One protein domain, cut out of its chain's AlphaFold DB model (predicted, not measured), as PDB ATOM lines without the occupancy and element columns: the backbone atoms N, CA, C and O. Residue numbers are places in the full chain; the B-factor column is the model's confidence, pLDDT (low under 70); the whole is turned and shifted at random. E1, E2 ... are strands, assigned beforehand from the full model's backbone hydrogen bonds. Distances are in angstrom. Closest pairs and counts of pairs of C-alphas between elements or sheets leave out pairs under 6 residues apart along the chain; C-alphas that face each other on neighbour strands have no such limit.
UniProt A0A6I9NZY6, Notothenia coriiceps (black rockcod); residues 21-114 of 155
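AT A GLANCE: This is residues 21 to 114 of the 155 residues of a protein of Notothenia coriiceps (black rockcod) (UniProt A0A6I9NZY6). Look first for a small, flattened barrel of four strands, E1 to E4, in which each pairs with the next and E4 closes the ring by pairing with E1; E2 and E4 bend sharply, so that different parts of each pair with different neighbours. E7 adds an edge strand beside E4, and a separate hairpin of E5 and E6 lies farther out from the middle. The printed part has 94 residues, no named helix and seven named strands, which follow one another along the chain from E1 to E7; it is all strand, with a branched sheet of E1, E2, E3, E4 and E7 whose neighbour pairs are antiparallel, and an antiparallel sheet of two, E5 and E6. It is compact, with a radius of gyration of the C-alphas of 14.0 A and spans of 41 by 29 by 23 A.

IN THESE COORDINATES: Find C-alpha 21 at (-14.416, -44.178, 51.191), where E1, residues 21 to 28, sets out over 21.3 A. E2, residues 40 to 52, is the longest strand by residues and covers 23.6 A; it bends by 115 degrees at Met 43. E3, residues 62 to 69, covers 22.5 A. E4, residues 77 to 87, begins at (-23.449, -56.313, 42.302), bends by 116 degrees at Thr 80 and covers 19.3 A. Three shorter strands follow: E5, residues 93 to 96, E6, residues 104 to 108, and E7, residues 110 to 113, which ends at (-29.935, -41.686, 40.131).

HOW THE PARTS SIT: Begin with the branched, strongly twisted sheet, where E1 to E4 form a meander, each strand the antiparallel neighbour of the one before. In the hairpin of E1 and E2, N 22 is 3.2 A from O 42. In the hairpin of E2 and E3, N 48 and O 66 are 2.9 A apart. In the hairpin of E3 and E4, N 63 and O 80 are 2.7 A apart. E4 has E1 on one side, with N 23 and O 86 at 2.8 A, and E3 and E7 on the other side. Look at N 85 and O 111, 2.8 A apart, for the antiparallel pair E4 and E7. Outside this sheet, the hairpin of E5 and E6 has N 95 and O 105 at 2.8 A. E5 is near E2, while E6 is apart from E4.

THE WHOLE: The two C-alphas farthest apart are those of Thr 57 and His 90, at 43.9 A. The printed part has no cut. The link E1 to E2, 11 residues, is long. Mean pLDDT of the printed part is 75.0; look for values under 70 at residues 28 to 45, 53 to 61, 70 to 71 and 73 to 74.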
ATOM      1  N   VAL A  21     -13.273 -43.778  50.370       74.50
ATOM      2  CA  VAL A  21     -14.416 -44.178  51.191       74.50
ATOM      3  C   VAL A  21     -15.652 -43.410  50.722       74.50
ATOM      4  O   VAL A  21     -15.716 -42.176  50.784       74.50
ATOM      5  N   ILE A  22     -16.647 -44.154  50.244       78.00
ATOM      6  CA  ILE A  22     -17.934 -43.611  49.804       78.00
ATOM      7  C   ILE A  22     -19.064 -44.178  50.656       78.00
ATOM      8  O   ILE A  22     -18.985 -45.322  51.101       78.00
ATOM      9  N   SER A  23     -20.120 -43.393  50.852       81.75
ATOM     10  CA  SER A  23     -21.407 -43.898  51.310       81.75
ATOM     11  C   SER A  23     -22.305 -44.160  50.112       81.75
ATOM     12  O   SER A  23     -22.390 -43.364  49.171       81.75
ATOM     13  N   VAL A  24     -22.983 -45.299  50.154       80.38
ATOM     14  CA  VAL A  24     -23.975 -45.676  49.154       80.38
ATOM     15  C   VAL A  24     -25.310 -45.834  49.855       80.38
ATOM     16  O   VAL A  24     -25.388 -46.379  50.947       80.38
ATOM     17  N   THR A  25     -26.377 -45.337  49.246       81.06
ATOM     18  CA  THR A  25     -27.747 -45.562  49.705       81.06
ATOM     19  C   THR A  25     -28.580 -45.986  48.515       81.06
ATOM     20  O   THR A  25     -28.551 -45.339  47.472       81.06
ATOM     21  N   TYR A  26     -29.303 -47.093  48.636       78.31
ATOM     22  CA  TYR A  26     -30.080 -47.654  47.536       78.31
ATOM     23  C   TYR A  26     -31.366 -48.295  48.049       78.31
ATOM     24  O   TYR A  26     -31.460 -48.677  49.211       78.31
ATOM     25  N   THR A  27     -32.363 -48.433  47.174       71.19
ATOM     26  CA  THR A  27     -33.618 -49.119  47.511       71.19
ATOM     27  C   THR A  27     -33.626 -50.522  46.917       71.19
ATOM     28  O   THR A  27     -33.880 -50.713  45.725       71.19
ATOM     29  N   LYS A  28     -33.378 -51.537  47.752       65.81
ATOM     30  CA  LYS A  28     -33.442 -52.936  47.311       65.81
ATOM     31  C   LYS A  28     -34.864 -53.321  46.898       65.81
ATOM     32  O   LYS A  28     -35.816 -53.172  47.664       65.81
ATOM     33  N   ILE A  29     -35.000 -53.908  45.710       60.81
ATOM     34  CA  ILE A  29     -36.267 -54.484  45.251       60.81
ATOM     35  C   ILE A  29     -36.436 -55.857  45.921       60.81
ATOM     36  O   ILE A  29     -35.927 -56.869  45.443       60.81
ATOM     37  N   SER A  30     -37.116 -55.888  47.065       52.75
ATOM     38  CA  SER A  30     -37.580 -57.117  47.720       52.75
ATOM     39  C   SER A  30     -39.034 -57.395  47.327       52.75
ATOM     40  O   SER A  30     -39.843 -56.466  47.296       52.75
ATOM     41  N   LEU A  31     -39.402 -58.669  47.127       46.28
ATOM     42  CA  LEU A  31     -40.799 -59.115  46.954       46.28
ATOM     43  C   LEU A  31     -41.736 -58.620  48.079       46.28
ATOM     44  O   LEU A  31     -42.947 -58.571  47.894       46.28
ATOM     45  N   SER A  32     -41.189 -58.212  49.231       47.03
ATOM     46  CA  SER A  32     -41.939 -57.709  50.386       47.03
ATOM     47  C   SER A  32     -41.989 -56.181  50.540       47.03
ATOM     48  O   SER A  32     -42.446 -55.718  51.582       47.03
ATOM     49  N   ARG A  33     -41.524 -55.375  49.566       48.72
ATOM     50  CA  ARG A  33     -41.452 -53.895  49.694       48.72
ATOM     51  C   ARG A  33     -40.714 -53.410  50.959       48.72
ATOM     52  O   ARG A  33     -40.954 -52.311  51.448       48.72
ATOM     53  N   ARG A  34     -39.796 -54.211  51.508       46.19
ATOM     54  CA  ARG A  34     -38.950 -53.780  52.628       46.19
ATOM     55  C   ARG A  34     -37.804 -52.931  52.087       46.19
ATOM     56  O   ARG A  34     -36.916 -53.449  51.414       46.19
ATOM     57  N   GLN A  35     -37.872 -51.632  52.365       45.69
ATOM     58  CA  GLN A  35     -36.811 -50.664  52.123       45.69
ATOM     59  C   GLN A  35     -35.629 -51.014  53.034       45.69
ATOM     60  O   GLN A  35     -35.754 -50.974  54.254       45.69
ATOM     61  N   VAL A  36     -34.504 -51.416  52.447       50.16
ATOM     62  CA  VAL A  36     -33.241 -51.585  53.174       50.16
ATOM     63  C   VAL A  36     -32.369 -50.402  52.789       50.16
ATOM     64  O   VAL A  36     -31.894 -50.345  51.661       50.16
ATOM     65  N   VAL A  37     -32.238 -49.443  53.706       53.62
ATOM     66  CA  VAL A  37     -31.226 -48.383  53.654       53.62
ATOM     67  C   VAL A  37     -29.976 -48.984  54.274       53.62
ATOM     68  O   VAL A  37     -29.862 -49.020  55.495       53.62
ATOM     69  N   ASP A  38     -29.087 -49.520  53.444       55.28
ATOM     70  CA  ASP A  38     -27.776 -49.958  53.912       55.28
ATOM     71  C   ASP A  38     -26.755 -48.878  53.573       55.28
ATOM     72  O   ASP A  38     -26.481 -48.622  52.400       55.28
ATOM     73  N   GLY A  39     -26.280 -48.184  54.603       54.12
ATOM     74  CA  GLY A  39     -25.229 -47.178  54.511       54.12
ATOM     75  C   GLY A  39     -23.873 -47.847  54.658       54.12
ATOM     76  O   GLY A  39     -23.233 -47.715  55.698       54.12
ATOM     77  N   GLU A  40     -23.440 -48.591  53.643       56.78
ATOM     78  CA  GLU A  40     -22.128 -49.235  53.672       56.78
ATOM     79  C   GLU A  40     -21.037 -48.235  53.264       56.78
ATOM     80  O   GLU A  40     -21.085 -47.632  52.187       56.78
ATOM     81  N   ALA A  41     -20.048 -48.047  54.143       55.12
ATOM     82  CA  ALA A  41     -18.815 -47.331  53.837       55.12
ATOM     83  C   ALA A  41     -17.847 -48.303  53.153       55.12
ATOM     84  O   ALA A  41     -17.229 -49.147  53.802       55.12
ATOM     85  N   LEU A  42     -17.734 -48.209  51.831       62.06
ATOM     86  CA  LEU A  42     -16.917 -49.117  51.029       62.06
ATOM     87  C   LEU A  42     -15.692 -48.370  50.485       62.06
ATOM     88  O   LEU A  42     -15.816 -47.271  49.943       62.06
ATOM     89  N   MET A  43     -14.503 -48.975  50.602       64.81
ATOM     90  CA  MET A  43     -13.317 -48.511  49.871       64.81
ATOM     91  C   MET A  43     -13.396 -49.012  48.433       64.81
ATOM     92  O   MET A  43     -13.100 -50.177  48.146       64.81
ATOM     93  N   ILE A  44     -13.814 -48.134  47.528       68.19
ATOM     94  CA  ILE A  44     -14.089 -48.477  46.132       68.19
ATOM     95  C   ILE A  44     -13.147 -47.703  45.210       68.19
ATOM     96  O   ILE A  44     -12.840 -46.532  45.435       68.19
ATOM     97  N   CYS A  45     -12.674 -48.375  44.161       65.25
ATOM     98  CA  CYS A  45     -11.901 -47.768  43.078       65.25
ATOM     99  C   CYS A  45     -12.769 -47.360  41.887       65.25
ATOM    100  O   CYS A  45     -12.361 -46.490  41.122       65.25
ATOM    101  N   GLY A  46     -13.943 -47.967  41.715       80.25
ATOM    102  CA  GLY A  46     -14.884 -47.582  40.672       80.25
ATOM    103  C   GLY A  46     -16.293 -48.114  40.900       80.25
ATOM    104  O   GLY A  46     -16.489 -49.170  41.495       80.25
ATOM    105  N   VAL A  47     -17.280 -47.382  40.392       85.69
ATOM    106  CA  VAL A  47     -18.676 -47.825  40.336       85.69
ATOM    107  C   VAL A  47     -19.139 -47.759  38.893       85.69
ATOM    108  O   VAL A  47     -18.922 -46.754  38.216       85.69
ATOM    109  N   VAL A  48     -19.780 -48.822  38.421       87.38
ATOM    110  CA  VAL A  48     -20.412 -48.867  37.101       87.38
ATOM    111  C   VAL A  48     -21.906 -49.058  37.296       87.38
ATOM    112  O   VAL A  48     -22.338 -50.058  37.862       87.38
ATOM    113  N   VAL A  49     -22.693 -48.098  36.811       87.75
ATOM    114  CA  VAL A  49     -24.156 -48.161  36.823       87.75
ATOM    115  C   VAL A  49     -24.649 -48.371  35.400       87.75
ATOM    116  O   VAL A  49     -24.225 -47.673  34.481       87.75
ATOM    117  N   THR A  50     -25.540 -49.338  35.212       85.31
ATOM    118  CA  THR A  50     -26.176 -49.631  33.921       85.31
ATOM    119  C   THR A  50     -27.677 -49.787  34.104       85.31
ATOM    120  O   THR A  50     -28.126 -50.317  35.119       85.31
ATOM    121  N   SER A  51     -28.466 -49.319  33.142       80.06
ATOM    122  CA  SER A  51     -29.911 -49.541  33.130       80.06
ATOM    123  C   SER A  51     -30.246 -50.854  32.422       80.06
ATOM    124  O   SER A  51     -29.848 -51.065  31.277       80.06
ATOM    125  N   GLU A  52     -31.026 -51.706  33.074       72.12
ATOM    126  CA  GLU A  52     -31.722 -52.834  32.462       72.12
ATOM    127  C   GLU A  52     -33.178 -52.406  32.189       72.12
ATOM    128  O   GLU A  52     -33.899 -52.061  33.138       72.12
ATOM    129  N   PRO A  53     -33.637 -52.417  30.922       64.56
ATOM    130  CA  PRO A  53     -35.031 -52.141  30.598       64.56
ATOM    131  C   PRO A  53     -35.962 -53.101  31.337       64.56
ATOM    132  O   PRO A  53     -35.633 -54.277  31.535       64.56
ATOM    133  N   ALA A  54     -37.145 -52.619  31.715       61.84
ATOM    134  CA  ALA A  54     -38.196 -53.484  32.225       61.84
ATOM    135  C   ALA A  54     -38.473 -54.618  31.221       61.84
ATOM    136  O   ALA A  54     -38.983 -54.381  30.127       61.84
ATOM    137  N   ALA A  55     -38.164 -55.866  31.584       59.38
ATOM    138  CA  ALA A  55     -38.673 -57.009  30.832       59.38
ATOM    139  C   ALA A  55     -40.210 -56.930  30.799       59.38
ATOM    140  O   ALA A  55     -40.815 -56.531  31.803       59.38
ATOM    141  N   LEU A  56     -40.816 -57.347  29.678       53.75
ATOM    142  CA  LEU A  56     -42.256 -57.254  29.369       53.75
ATOM    143  C   LEU A  56     -43.180 -57.717  30.517       53.75
ATOM    144  O   LEU A  56     -44.330 -57.308  30.606       53.75
ATOM    145  N   THR A  57     -42.669 -58.573  31.399       46.28
ATOM    146  CA  THR A  57     -43.379 -59.211  32.509       46.28
ATOM    147  C   THR A  57     -43.317 -58.462  33.842       46.28
ATOM    148  O   THR A  57     -44.084 -58.792  34.739       46.28
ATOM    149  N   SER A  58     -42.412 -57.490  34.019       58.84
ATOM    150  CA  SER A  58     -42.200 -56.839  35.327       58.84
ATOM    151  C   SER A  58     -42.480 -55.341  35.371       58.84
ATOM    152  O   SER A  58     -42.607 -54.813  36.469       58.84
ATOM    153  N   GLY A  59     -42.585 -54.667  34.220       60.38
ATOM    154  CA  GLY A  59     -43.066 -53.282  34.126       60.38
ATOM    155  C   GLY A  59     -42.241 -52.209  34.851       60.38
ATOM    156  O   GLY A  59     -42.683 -51.069  34.902       60.38
ATOM    157  N   VAL A  60     -41.067 -52.532  35.416       63.53
ATOM    158  CA  VAL A  60     -40.235 -51.557  36.136       63.53
ATOM    159  C   VAL A  60     -38.785 -51.580  35.662       63.53
ATOM    160  O   VAL A  60     -38.161 -52.645  35.619       63.53
ATOM    161  N   ASN A  61     -38.254 -50.399  35.328       69.00
ATOM    162  CA  ASN A  61     -36.852 -50.201  34.956       69.00
ATOM    163  C   ASN A  61     -35.941 -50.499  36.153       69.00
ATOM    164  O   ASN A  61     -36.238 -50.116  37.287       69.00
ATOM    165  N   ARG A  62     -34.838 -51.211  35.907       75.81
ATOM    166  CA  ARG A  62     -33.888 -51.618  36.950       75.81
ATOM    167  C   ARG A  62     -32.513 -51.042  36.656       75.81
ATOM    168  O   ARG A  62     -32.094 -50.966  35.510       75.81
ATOM    169  N   LEU A  63     -31.795 -50.678  37.704       83.88
ATOM    170  CA  LEU A  63     -30.383 -50.339  37.657       83.88
ATOM    171  C   LEU A  63     -29.582 -51.542  38.134       83.88
ATOM    172  O   LEU A  63     -29.880 -52.119  39.182       83.88
ATOM    173  N   ASN A  64     -28.557 -51.893  37.371       84.44
ATOM    174  CA  ASN A  64     -27.516 -52.818  37.767       84.44
ATOM    175  C   ASN A  64     -26.271 -52.009  38.142       84.44
ATOM    176  O   ASN A  64     -25.705 -51.303  37.300       84.44
ATOM    177  N   VAL A  65     -25.883 -52.082  39.413       85.62
ATOM    178  CA  VAL A  65     -24.759 -51.333  39.978       85.62
ATOM    179  C   VAL A  65     -23.678 -52.318  40.384       85.62
ATOM    180  O   VAL A  65     -23.927 -53.219  41.184       85.62
ATOM    181  N   MET A  66     -22.483 -52.131  39.836       85.31
ATOM    182  CA  MET A  66     -21.311 -52.954  40.099       85.31
ATOM    183  C   MET A  66     -20.234 -52.112  40.779       85.31
ATOM    184  O   MET A  66     -19.824 -51.076  40.248       85.31
ATOM    185  N   PHE A  67     -19.772 -52.574  41.937       84.12
ATOM    186  CA  PHE A  67     -18.697 -51.946  42.697       84.12
ATOM    187  C   PHE A  67     -17.375 -52.674  42.423       84.12
ATOM    188  O   PHE A  67     -17.301 -53.890  42.586       84.12
ATOM    189  N   ASP A  68     -16.344 -51.938  42.000       80.69
ATOM    190  CA  ASP A  68     -14.965 -52.429  41.867       80.69
ATOM    191  C   ASP A  68     -14.114 -51.888  43.020       80.69
ATOM    192  O   ASP A  68     -13.733 -50.713  43.052       80.69
ATOM    193  N   SER A  69     -13.813 -52.749  43.982       73.56
ATOM    194  CA  SER A  69     -12.918 -52.493  45.104       73.56
ATOM    195  C   SER A  69     -11.513 -53.049  44.834       73.56
ATOM    196  O   SER A  69     -11.297 -53.937  44.009       73.56
ATOM    197  N   LEU A  70     -10.516 -52.540  45.566       67.62
ATOM    198  CA  LEU A  70      -9.176 -53.145  45.599       67.62
ATOM    199  C   LEU A  70      -9.187 -54.544  46.205       67.62
ATOM    200  O   LEU A  70      -8.315 -55.349  45.880       67.62
ATOM    201  N   ASN A  71     -10.145 -54.823  47.085       67.44
ATOM    202  CA  ASN A  71     -10.314 -56.139  47.665       67.44
ATOM    203  C   ASN A  71     -11.502 -56.833  46.973       67.44
ATOM    204  O   ASN A  71     -12.646 -56.417  47.168       67.44
ATOM    205  N   PRO A  72     -11.247 -57.901  46.191       70.12
ATOM    206  CA  PRO A  72     -12.279 -58.617  45.447       70.12
ATOM    207  C   PRO A  72     -13.422 -59.157  46.306       70.12
ATOM    208  O   PRO A  72     -14.512 -59.365  45.784       70.12
ATOM    209  N   ALA A  73     -13.202 -59.363  47.609       68.75
ATOM    210  CA  ALA A  73     -14.251 -59.780  48.537       68.75
ATOM    211  C   ALA A  73     -15.379 -58.740  48.679       68.75
ATOM    212  O   ALA A  73     -16.492 -59.107  49.043       68.75
ATOM    213  N   TYR A  74     -15.108 -57.465  48.370       66.94
ATOM    214  CA  TYR A  74     -16.097 -56.379  48.384       66.94
ATOM    215  C   TYR A  74     -16.624 -56.020  46.991       66.94
ATOM    216  O   TYR A  74     -17.383 -55.061  46.855       66.94
ATOM    217  N   ASN A  75     -16.252 -56.773  45.952       74.94
ATOM    218  CA  ASN A  75     -16.873 -56.622  44.643       74.94
ATOM    219  C   ASN A  75     -18.285 -57.196  44.710       74.94
ATOM    220  O   ASN A  75     -18.486 -58.410  44.678       74.94
ATOM    221  N   SER A  76     -19.266 -56.309  44.820       79.31
ATOM    222  CA  SER A  76     -20.673 -56.670  44.878       79.31
ATOM    223  C   SER A  76     -21.425 -56.098  43.682       79.31
ATOM    224  O   SER A  76     -21.027 -55.117  43.047       79.31
ATOM    225  N   THR A  77     -22.516 -56.768  43.329       83.06
ATOM    226  CA  THR A  77     -23.449 -56.313  42.302       83.06
ATOM    227  C   THR A  77     -24.831 -56.238  42.919       83.06
ATOM    228  O   THR A  77     -25.302 -57.211  43.511       83.06
ATOM    229  N   ILE A  78     -25.483 -55.088  42.783       83.56
ATOM    230  CA  ILE A  78     -26.824 -54.858  43.319       83.56
ATOM    231  C   ILE A  78     -27.790 -54.471  42.203       83.56
ATOM    232  O   ILE A  78     -27.428 -53.798  41.238       83.56
ATOM    233  N   LYS A  79     -29.053 -54.877  42.374       83.50
ATOM    234  CA  LYS A  79     -30.174 -54.437  41.540       83.50
ATOM    235  C   LYS A  79     -31.073 -53.501  42.341       83.50
ATOM    236  O   LYS A  79     -31.590 -53.889  43.390       83.50
ATOM    237  N   THR A  80     -31.256 -52.283  41.848       81.31
ATOM    238  CA  THR A  80     -32.004 -51.213  42.531       81.31
ATOM    239  C   THR A  80     -32.789 -50.365  41.527       81.31
ATOM    240  O   THR A  80     -32.577 -50.482  40.327       81.31
ATOM    241  N   GLN A  81     -33.724 -49.535  41.987       81.00
ATOM    242  CA  GLN A  81     -34.387 -48.512  41.154       81.00
ATOM    243  C   GLN A  81     -33.760 -47.136  41.329       81.00
ATOM    244  O   GLN A  81     -33.746 -46.337  40.400       81.00
ATOM    245  N   SER A  82     -33.242 -46.873  42.525       82.62
ATOM    246  CA  SER A  82     -32.572 -45.631  42.861       82.62
ATOM    247  C   SER A  82     -31.284 -45.899  43.615       82.62
ATOM    248  O   SER A  82     -31.151 -46.898  44.334       82.62
ATOM    249  N   ILE A  83     -30.320 -45.010  43.430       86.50
ATOM    250  CA  ILE A  83     -29.052 -45.050  44.139       86.50
ATOM    251  C   ILE A  83     -28.525 -43.635  44.340       86.50
ATOM    252  O   ILE A  83     -28.554 -42.807  43.432       86.50
ATOM    253  N   THR A  84     -28.000 -43.388  45.530       86.94
ATOM    254  CA  THR A  84     -27.242 -42.194  45.875       86.94
ATOM    255  C   THR A  84     -25.850 -42.626  46.310       86.94
ATOM    256  O   THR A  84     -25.703 -43.525  47.134       86.94
ATOM    257  N   ILE A  85     -24.830 -41.988  45.752       87.56
ATOM    258  CA  ILE A  85     -23.420 -42.220  46.058       87.56
ATOM    259  C   ILE A  85     -22.839 -40.899  46.539       87.56
ATOM    260  O   ILE A  85     -23.010 -39.882  45.869       87.56
ATOM    261  N   ARG A  86     -22.159 -40.892  47.685       86.12
ATOM    262  CA  ARG A  86     -21.511 -39.692  48.229       86.12
ATOM    263  C   ARG A  86     -20.107 -40.012  48.705       86.12
ATOM    264  O   ARG A  86     -19.866 -41.093  49.236       86.12
ATOM    265  N   THR A  87     -19.182 -39.077  48.543       83.50
ATOM    266  CA  THR A  87     -17.861 -39.204  49.163       83.50
ATOM    267  C   THR A  87     -17.953 -38.859  50.644       83.50
ATOM    268  O   THR A  87     -18.661 -37.932  51.034       83.50
ATOM    269  N   LEU A  88     -17.268 -39.636  51.487       79.75
ATOM    270  CA  LEU A  88     -17.156 -39.353  52.925       79.75
ATOM    271  C   LEU A  88     -15.837 -38.647  53.280       79.75
ATOM    272  O   LEU A  88     -15.652 -38.195  54.406       79.75
ATOM    273  N   GLU A  89     -14.922 -38.542  52.318       75.88
ATOM    274  CA  GLU A  89     -13.619 -37.892  52.453       75.88
ATOM    275  C   GLU A  89     -13.614 -36.502  51.795       75.88
ATOM    276  O   GLU A  89     -14.481 -36.176  50.989       75.88
ATOM    277  N   HIS A  90     -12.551 -35.718  52.015       73.69
ATOM    278  CA  HIS A  90     -12.242 -34.503  51.235       73.69
ATOM    279  C   HIS A  90     -11.813 -34.801  49.782       73.69
ATOM    280  O   HIS A  90     -11.039 -34.057  49.182       73.69
ATOM    281  N   ARG A  91     -12.272 -35.921  49.220       78.75
ATOM    282  CA  ARG A  91     -12.025 -36.340  47.843       78.75
ATOM    283  C   ARG A  91     -13.306 -36.220  47.036       78.75
ATOM    284  O   ARG A  91     -14.408 -36.357  47.564       78.75
ATOM    285  N   THR A  92     -13.140 -35.989  45.744       85.50
ATOM    286  CA  THR A  92     -14.228 -35.886  44.777       85.50
ATOM    287  C   THR A  92     -14.233 -37.079  43.825       85.50
ATOM    288  O   THR A  92     -13.235 -37.784  43.664       85.50
ATOM    289  N   LEU A  93     -15.385 -37.328  43.208       85.12
ATOM    290  CA  LEU A  93     -15.587 -38.358  42.198       85.12
ATOM    291  C   LEU A  93     -15.425 -37.770  40.798       85.12
ATOM    292  O   LEU A  93     -15.704 -36.596  40.550       85.12
ATOM    293  N   SER A  94     -15.044 -38.645  39.870       88.56
ATOM    294  CA  SER A  94     -15.166 -38.404  38.438       88.56
ATOM    295  C   SER A  94     -16.284 -39.289  37.898       88.56
ATOM    296  O   SER A  94     -16.200 -40.514  37.987       88.56
ATOM    297  N   VAL A  95     -17.323 -38.681  37.334       88.69
ATOM    298  CA  VAL A  95     -18.491 -39.384  36.792       88.69
ATOM    299  C   VAL A  95     -18.464 -39.286  35.276       88.69
ATOM    300  O   VAL A  95     -18.474 -38.188  34.732       88.69
ATOM    301  N   CYS A  96     -18.431 -40.426  34.590       89.56
ATOM    302  CA  CYS A  96     -18.446 -40.499  33.132       89.56
ATOM    303  C   CYS A  96     -19.778 -41.084  32.659       89.56
ATOM    304  O   CYS A  96     -20.112 -42.222  33.000       89.56
ATOM    305  N   LEU A  97     -20.533 -40.302  31.887       88.62
ATOM    306  CA  LEU A  97     -21.806 -40.737  31.317       88.62
ATOM    307  C   LEU A  97     -21.575 -41.447  29.986       88.62
ATOM    308  O   LEU A  97     -20.771 -40.999  29.174       88.62
ATOM    309  N   ASP A  98     -22.273 -42.562  29.766       84.19
ATOM    310  CA  ASP A  98     -22.254 -43.338  28.514       84.19
ATOM    311  C   ASP A  98     -20.857 -43.743  28.014       84.19
ATOM    312  O   ASP A  98     -20.663 -44.044  26.837       84.19
ATOM    313  N   LYS A  99     -19.865 -43.773  28.916       83.44
ATOM    314  CA  LYS A  99     -18.443 -43.966  28.584       83.44
ATOM    315  C   LYS A  99     -17.898 -42.900  27.613       83.44
ATOM    316  O   LYS A  99     -16.867 -43.127  26.978       83.44
ATOM    317  N   ASP A 100     -18.552 -41.744  27.516       81.56
ATOM    318  CA  ASP A 100     -18.104 -40.597  26.734       81.56
ATOM    319  C   ASP A 100     -17.222 -39.682  27.596       81.56
ATOM    320  O   ASP A 100     -17.680 -39.008  28.520       81.56
ATOM    321  N   PHE A 101     -15.932 -39.612  27.259       80.38
ATOM    322  CA  PHE A 101     -14.967 -38.755  27.953       80.38
ATOM    323  C   PHE A 101     -15.345 -37.267  27.895       80.38
ATOM    324  O   PHE A 101     -14.943 -36.496  28.763       80.38
ATOM    325  N   ARG A 102     -16.131 -36.850  26.894       88.06
ATOM    326  CA  ARG A 102     -16.630 -35.473  26.769       88.06
ATOM    327  C   ARG A 102     -17.741 -35.177  27.771       88.06
ATOM    328  O   ARG A 102     -17.974 -34.017  28.088       88.06
ATOM    329  N   ARG A 103     -18.410 -36.220  28.270       88.88
ATOM    330  CA  ARG A 103     -19.452 -36.177  29.306       88.88
ATOM    331  C   ARG A 103     -18.907 -36.691  30.637       88.88
ATOM    332  O   ARG A 103     -19.555 -37.467  31.341       88.88
ATOM    333  N   THR A 104     -17.678 -36.287  30.946       88.25
ATOM    334  CA  THR A 104     -17.041 -36.567  32.230       88.25
ATOM    335  C   THR A 104     -17.111 -35.337  33.119       88.25
ATOM    336  O   THR A 104     -16.619 -34.270  32.763       88.25
ATOM    337  N   TYR A 105     -17.712 -35.514  34.286       89.56
ATOM    338  CA  TYR A 105     -17.829 -34.512  35.332       89.56
ATOM    339  C   TYR A 105     -16.798 -34.829  36.403       89.56
ATOM    340  O   TYR A 105     -16.818 -35.919  36.977       89.56
ATOM    341  N   THR A 106     -15.885 -33.897  36.650       90.12
ATOM    342  CA  THR A 106     -14.931 -33.977  37.759       90.12
ATOM    343  C   THR A 106     -15.477 -33.233  38.968       90.12
ATOM    344  O   THR A 106     -16.466 -32.509  38.875       90.12
ATOM    345  N   ASP A 107     -14.836 -33.426  40.117       89.81
ATOM    346  CA  ASP A 107     -15.135 -32.664  41.330       89.81
ATOM    347  C   ASP A 107     -16.543 -32.894  41.901       89.81
ATOM    348  O   ASP A 107     -17.105 -32.065  42.617       89.81
ATOM    349  N   VAL A 108     -17.104 -34.076  41.633       88.31
ATOM    350  CA  VAL A 108     -18.443 -34.466  42.078       88.31
ATOM    351  C   VAL A 108     -18.396 -34.969  43.522       88.31
ATOM    352  O   VAL A 108     -17.725 -35.953  43.821       88.31
ATOM    353  N   GLN A 109     -19.134 -34.330  44.430       88.31
ATOM    354  CA  GLN A 109     -19.257 -34.788  45.826       88.31
ATOM    355  C   GLN A 109     -20.313 -35.886  45.998       88.31
ATOM    356  O   GLN A 109     -20.179 -36.778  46.839       88.31
ATOM    357  N   SER A 110     -21.377 -35.826  45.197       87.94
ATOM    358  CA  SER A 110     -22.477 -36.780  45.253       87.94
ATOM    359  C   SER A 110     -23.119 -36.994  43.894       87.94
ATOM    360  O   SER A 110     -23.264 -36.052  43.119       87.94
ATOM    361  N   LEU A 111     -23.568 -38.219  43.656       89.44
ATOM    362  CA  LEU A 111     -24.333 -38.632  42.490       89.44
ATOM    363  C   LEU A 111     -25.643 -39.260  42.964       89.44
ATOM    364  O   LEU A 111     -25.631 -40.120  43.841       89.44
ATOM    365  N   GLU A 112     -26.756 -38.866  42.361       89.38
ATOM    366  CA  GLU A 112     -28.062 -39.467  42.605       89.38
ATOM    367  C   GLU A 112     -28.687 -39.892  41.282       89.38
ATOM    368  O   GLU A 112     -28.654 -39.158  40.296       89.38
ATOM    369  N   ILE A 113     -29.233 -41.106  41.267       87.38
ATOM    370  CA  ILE A 113     -29.935 -41.686  40.131       87.38
ATOM    371  C   ILE A 113     -31.281 -42.174  40.647       87.38
ATOM    372  O   ILE A 113     -31.344 -43.043  41.522       87.38
ATOM    373  N   THR A 114     -32.354 -41.622  40.098       82.75
ATOM    374  CA  THR A 114     -33.736 -41.942  40.455       82.75
ATOM    375  C   THR A 114     -34.569 -42.137  39.190       82.75
ATOM    376  O   THR A 114     -34.231 -41.599  38.132       82.75
TER     377      THR A 114